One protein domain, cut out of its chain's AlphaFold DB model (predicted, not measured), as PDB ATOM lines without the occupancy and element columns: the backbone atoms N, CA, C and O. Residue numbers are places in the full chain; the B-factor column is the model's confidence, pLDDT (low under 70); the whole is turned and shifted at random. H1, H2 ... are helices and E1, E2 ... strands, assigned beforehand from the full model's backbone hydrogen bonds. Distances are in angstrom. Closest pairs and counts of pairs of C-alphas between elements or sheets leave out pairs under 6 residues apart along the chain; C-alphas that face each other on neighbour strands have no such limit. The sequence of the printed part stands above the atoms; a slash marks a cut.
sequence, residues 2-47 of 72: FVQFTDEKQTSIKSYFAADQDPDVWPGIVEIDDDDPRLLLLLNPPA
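Overview. This is residues 2 to 47 of the 72 residues of an uncharacterized protein of Pseudomonas abietaniphila (UniProt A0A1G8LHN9). There is little regular structure: a small two-stranded hairpin, E1 and E2, makes one end of a rod, and a long strung-out link leads to a short helix, H1, that stands free towards the other end. The printed part has 46 residues, with two antiparallel strands and then one helix; the class is mixed, with only 16 residues in named elements. The whole is extended, with a radius of gyration of the C-alphas of 14.7 A and spans of 44 by 20 by 17 A.

Along the chain. E1, residues 2 to 5, begins at C-alpha 2 (206.802, 205.640, 90.019) and is 10.1 A long. E2, residues 13 to 17, is 11.1 A long. H1, residues 37 to 43, is 9.8 A long and ends at C-alpha 43 (199.489, 178.517, 90.354).

Arrangement. E1 and E2 form a hairpin, antiparallel at 158 degrees between directions. N 2 and O 17 are 3.0 A apart and N 14 and O 4 are 2.8 A apart, within hydrogen-bond range. E1 and H1 are apart. In H1 every O i to N i+4 pair is within hydrogen-bond range.

Size, cuts and confidence. The C-alphas farthest apart, those of Lys 9 and Ala 47, are 46.2 A apart. The link from E2 to H1, 19 residues, is long. Residues 23 to 28 and 31 to 47 stand free. The printed part has no cut, and no printed residue is under 70 in pLDDT.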
ATOM      1  N   PHE A   2     207.756 205.721  91.128       90.69
ATOM      2  CA  PHE A   2     206.802 205.640  90.019       90.69
ATOM      3  C   PHE A   2     205.404 205.399  90.586       90.69
ATOM      4  O   PHE A   2     205.279 204.865  91.690       90.69
ATOM      5  N   VAL A   3     204.360 205.831  89.885       91.44
ATOM      6  CA  VAL A   3     202.985 205.802  90.399       91.44
ATOM      7  C   VAL A   3     202.030 205.211  89.373       91.44
ATOM      8  O   VAL A   3     202.141 205.493  88.185       91.44
ATOM      9  N   GLN A   4     201.073 204.418  89.851       89.81
ATOM     10  CA  GLN A   4     199.918 203.990  89.066       89.81
ATOM     11  C   GLN A   4     198.706 204.810  89.496       89.81
ATOM     12  O   GLN A   4     198.357 204.834  90.681       89.81
ATOM     13  N   PHE A   5     198.045 205.450  88.537       93.25
ATOM     14  CA  PHE A   5     196.811 206.192  88.771       93.25
ATOM     15  C   PHE A   5     195.580 205.303  88.583       93.25
ATOM     16  O   PHE A   5     195.608 204.324  87.841       93.25
ATOM     17  N   THR A   6     194.494 205.638  89.276       93.44
ATOM     18  CA  THR A   6     193.200 204.955  89.118       93.44
ATOM     19  C   THR A   6     192.419 205.421  87.893       93.44
ATOM     20  O   THR A   6     191.446 204.776  87.517       93.44
ATOM     21  N   ASP A   7     192.803 206.555  87.308       91.62
ATOM     22  CA  ASP A   7     192.108 207.208  86.206       91.62
ATOM     23  C   ASP A   7     193.096 207.858  85.227       91.62
ATOM     24  O   ASP A   7     194.221 208.209  85.586       91.62
ATOM     25  N   GLU A   8     192.651 208.049  83.984       91.00
ATOM     26  CA  GLU A   8     193.452 208.656  82.911       91.00
ATOM     27  C   GLU A   8     193.808 210.124  83.176       91.00
ATOM     28  O   GLU A   8     194.797 210.634  82.653       91.00
ATOM     29  N   LYS A   9     193.014 210.817  84.000       94.44
ATOM     30  CA  LYS A   9     193.254 212.218  84.373       94.44
ATOM     31  C   LYS A   9     194.303 212.352  85.479       94.44
ATOM     32  O   LYS A   9     194.626 213.476  85.860       94.44
ATOM     33  N   GLN A  10     194.826 211.230  85.971       92.31
ATOM     34  CA  GLN A  10     195.837 211.141  87.015       92.31
ATOM     35  C   GLN A  10     195.437 211.864  88.309       92.31
ATOM     36  O   GLN A  10     196.264 212.475  88.982       92.31
ATOM     37  N   THR A  11     194.152 211.811  88.673       94.62
ATOM     38  CA  THR A  11     193.650 212.558  89.839       94.62
ATOM     39  C   THR A  11     193.804 211.816  91.161       94.62
ATOM     40  O   THR A  11     193.843 212.449  92.218       94.62
ATOM     41  N   SER A  12     193.926 210.487  91.123       95.25
ATOM     42  CA  SER A  12     194.078 209.653  92.314       95.25
ATOM     43  C   SER A  12     195.109 208.543  92.103       95.25
ATOM     44  O   SER A  12     195.110 207.850  91.082       95.25
ATOM     45  N   ILE A  13     196.006 208.381  93.080       94.56
ATOM     46  CA  ILE A  13     197.074 207.376  93.055       94.56
ATOM     47  C   ILE A  13     196.554 206.077  93.666       94.56
ATOM     48  O   ILE A  13     196.109 206.049  94.812       94.56
ATOM     49  N   LYS A  14     196.669 204.984  92.910       94.06
ATOM     50  CA  LYS A  14     196.368 203.627  93.370       94.06
ATOM     51  C   LYS A  14     197.538 203.020  94.135       94.06
ATOM     52  O   LYS A  14     197.339 202.337  95.138       94.06
ATOM     53  N   SER A  15     198.758 203.193  93.630       93.12
ATOM     54  CA  SER A  15     199.950 202.506  94.139       93.12
ATOM     55  C   SER A  15     201.239 203.253  93.795       93.12
ATOM     56  O   SER A  15     201.299 203.982  92.803       93.12
ATOM     57  N   TYR A  16     202.269 203.038  94.618       94.94
ATOM     58  CA  TYR A  16     203.623 203.564  94.439       94.94
ATOM     59  C   TYR A  16     204.600 202.409  94.223       94.94
ATOM     60  O   TYR A  16     204.525 201.396  94.917       94.94
ATOM     61  N   PHE A  17     205.551 202.596  93.313       91.25
ATOM     62  CA  PHE A  17     206.549 201.600  92.944       91.25
ATOM     63  C   PHE A  17     207.964 202.157  93.100       91.25
ATOM     64  O   PHE A  17     208.247 203.337  92.843       91.25
ATOM     65  N   ALA A  18     208.873 201.279  93.521       91.31
ATOM     66  CA  ALA A  18     210.294 201.589  93.641       91.31
ATOM     67  C   ALA A  18     211.002 201.645  92.274       91.31
ATOM     68  O   ALA A  18     212.028 202.311  92.154       91.31
ATOM     69  N   ALA A  19     210.435 200.997  91.253       89.50
ATOM     70  CA  ALA A  19     210.989 200.875  89.908       89.50
ATOM     71  C   ALA A  19     209.963 201.269  88.835       89.50
ATOM     72  O   ALA A  19     208.763 201.319  89.114       89.50
ATOM     73  N   ASP A  20     210.464 201.566  87.634       88.75
ATOM     74  CA  ASP A  20     209.647 201.879  86.459       88.75
ATOM     75  C   ASP A  20     208.711 200.709  86.130       88.75
ATOM     76  O   ASP A  20     209.051 199.563  86.417       88.75
ATOM     77  N   GLN A  21     207.529 200.987  85.593       86.31
ATOM     78  CA  GLN A  21     206.534 199.984  85.195       86.31
ATOM     79  C   GLN A  21     206.251 200.036  83.683       86.31
ATOM     80  O   GLN A  21     205.208 199.569  83.236       86.31
ATOM     81  N   ASP A  22     207.164 200.621  82.907       85.06
ATOM     82  CA  ASP A  22     207.145 200.597  81.448       85.06
ATOM     83  C   ASP A  22     207.709 199.261  80.905       85.06
ATOM     84  O   ASP A  22     208.837 198.892  81.264       85.06
ATOM     85  N   PRO A  23     206.976 198.528  80.043       85.19
ATOM     86  CA  PRO A  23     207.483 197.342  79.355       85.19
ATOM     87  C   PRO A  23     208.753 197.585  78.526       85.19
ATOM     88  O   PRO A  23     209.562 196.671  78.382       85.19
ATOM     89  N   ASP A  24     208.985 198.799  78.023       89.00
ATOM     90  CA  ASP A  24     210.214 199.127  77.290       89.00
ATOM     91  C   ASP A  24     211.443 199.150  78.218       89.00
ATOM     92  O   ASP A  24     212.566 198.866  77.794       89.00
ATOM     93  N   VAL A  25     211.236 199.449  79.505       89.62
ATOM     94  CA  VAL A  25     212.281 199.413  80.541       89.62
ATOM     95  C   VAL A  25     212.389 198.018  81.159       89.62
ATOM     96  O   VAL A  25     213.493 197.532  81.416       89.62
ATOM     97  N   TRP A  26     211.252 197.355  81.372       86.75
ATOM     98  CA  TRP A  26     211.155 196.008  81.928       86.75
ATOM     99  C   TRP A  26     210.340 195.100  81.002       86.75
ATOM    100  O   TRP A  26     209.160 194.865  81.264       86.75
ATOM    101  N   PRO A  27     210.969 194.482  79.985       85.81
ATOM    102  CA  PRO A  27     210.270 193.674  78.975       85.81
ATOM    103  C   PRO A  27     209.523 192.449  79.520       85.81
ATOM    104  O   PRO A  27     208.770 191.802  78.799       85.81
ATOM    105  N   GLY A  28     209.755 192.094  80.786       82.88
ATOM    106  CA  GLY A  28     209.022 191.041  81.487       82.88
ATOM    107  C   GLY A  28     207.657 191.476  82.034       82.88
ATOM    108  O   GLY A  28     206.894 190.608  82.451       82.88
ATOM    109  N   ILE A  29     207.345 192.778  82.046       85.31
ATOM    110  CA  ILE A  29     206.013 193.294  82.385       85.31
ATOM    111  C   ILE A  29     205.131 193.104  81.156       85.31
ATOM    112  O   ILE A  29     205.120 193.920  80.238       85.31
ATOM    113  N   VAL A  30     204.416 191.988  81.133       83.25
ATOM    114  CA  VAL A  30     203.497 191.630  80.055       83.25
ATOM    115  C   VAL A  30     202.136 191.294  80.634       83.25
ATOM    116  O   VAL A  30     202.033 190.854  81.782       83.25
ATOM    117  N   GLU A  31     201.096 191.493  79.835       83.69
ATOM    118  CA  GLU A  31     199.796 190.902  80.125       83.69
ATOM    119  C   GLU A  31     199.921 189.378  80.010       83.69
ATOM    120  O   GLU A  31     200.619 188.856  79.134       83.69
ATOM    121  N   ILE A  32     199.327 188.672  80.965       87.81
ATOM    122  CA  ILE A  32     199.392 187.220  81.070       87.81
ATOM    123  C   ILE A  32     197.954 186.723  81.007       87.81
ATOM    124  O   ILE A  32     197.161 187.055  81.886       87.81
ATOM    125  N   ASP A  33     197.640 185.953  79.970       90.81
ATOM    126  CA  ASP A  33     196.334 185.318  79.820       90.81
ATOM    127  C   ASP A  33     196.143 184.196  80.851       90.81
ATOM    128  O   ASP A  33     197.108 183.591  81.328       90.81
ATOM    129  N   ASP A  34     194.886 183.864  81.142       93.00
ATOM    130  CA  ASP A  34     194.534 182.810  82.103       93.00
ATOM    131  C   ASP A  34     195.118 181.430  81.726       93.00
ATOM    132  O   ASP A  34     195.444 180.627  82.602       93.00
ATOM    133  N   ASP A  35     195.307 181.175  80.427       94.69
ATOM    134  CA  ASP A  35     195.881 179.935  79.889       94.69
ATOM    135  C   ASP A  35     197.414 179.995  79.704       94.69
ATOM    136  O   ASP A  35     198.018 179.054  79.176       94.69
ATOM    137  N   ASP A  36     198.080 181.083  80.112       93.25
ATOM    138  CA  ASP A  36     199.529 181.218  79.956       93.25
ATOM    139  C   ASP A  36     200.260 180.138  80.778       93.25
ATOM    140  O   ASP A  36     200.066 180.028  81.996       93.25
ATOM    141  N   PRO A  37     201.165 179.350  80.169       91.75
ATOM    142  CA  PRO A  37     201.852 178.268  80.869       91.75
ATOM    143  C   PRO A  37     202.678 178.756  82.067       91.75
ATOM    144  O   PRO A  37     202.877 177.999  83.016       91.75
ATOM    145  N   ARG A  38     203.152 180.009  82.057       89.94
ATOM    146  CA  ARG A  38     203.876 180.623  83.178       89.94
ATOM    147  C   ARG A  38     202.943 180.866  84.359       89.94
ATOM    148  O   ARG A  38     203.335 180.596  85.493       89.94
ATOM    149  N   LEU A  39     201.719 181.331  84.099       91.12
ATOM    150  CA  LEU A  39     200.693 181.497  85.128       91.12
ATOM    151  C   LEU A  39     200.275 180.143  85.692       91.12
ATOM    152  O   LEU A  39     200.272 179.957  86.906       91.12
ATOM    153  N   LEU A  40     199.994 179.179  84.815       94.56
ATOM    154  CA  LEU A  40     199.602 177.831  85.220       94.56
ATOM    155  C   LEU A  40     200.684 177.151  86.067       94.56
ATOM    156  O   LEU A  40     200.351 176.515  87.067       94.56
ATOM    157  N   LEU A  41     201.964 177.327  85.722       93.12
ATOM    158  CA  LEU A  41     203.097 176.821  86.501       93.12
ATOM    159  C   LEU A  41     203.222 177.506  87.867       93.12
ATOM    160  O   LEU A  41     203.541 176.849  88.853       93.12
ATOM    161  N   LEU A  42     202.984 178.818  87.938       90.25
ATOM    162  CA  LEU A  42     203.006 179.563  89.198       90.25
ATOM    163  C   LEU A  42     201.874 179.124  90.136       90.25
ATOM    164  O   LEU A  42     202.094 178.974  91.336       90.25
ATOM    165  N   LEU A  43     200.670 178.930  89.592       95.19
ATOM    166  CA  LEU A  43     199.489 178.517  90.354       95.19
ATOM    167  C   LEU A  43     199.534 177.033  90.741       95.19
ATOM    168  O   LEU A  43     199.049 176.668  91.809       95.19
ATOM    169  N   ASN A  44     200.127 176.190  89.893       94.56
ATOM    170  CA  ASN A  44     200.252 174.747  90.094       94.56
ATOM    171  C   ASN A  44     201.712 174.308  89.909       94.56
ATOM    172  O   ASN A  44     202.040 173.639  88.921       94.56
ATOM    173  N   PRO A  45     202.612 174.678  90.837       91.88
ATOM    174  CA  PRO A  45     204.003 174.272  90.738       91.88
ATOM    175  C   PRO A  45     204.110 172.741  90.813       91.88
ATOM    176  O   PRO A  45     203.334 172.102  91.535       91.88
ATOM    177  N   PRO A  46     205.066 172.123  90.094       88.06
ATOM    178  CA  PRO A  46     205.300 170.693  90.205       88.06
ATOM    179  C   PRO A  46     205.627 170.334  91.653       88.06
ATOM    180  O   PRO A  46     206.244 171.121  92.379       88.06
ATOM    181  N   ALA A  47     205.225 169.131  92.064       85.94
ATOM    182  CA  ALA A  47     205.594 168.621  93.374       85.94
ATOM    183  C   ALA A  47     207.123 168.715  93.541       85.94
ATOM    184  O   ALA A  47     207.853 168.406  92.588       85.94
TER     185      ALA A  47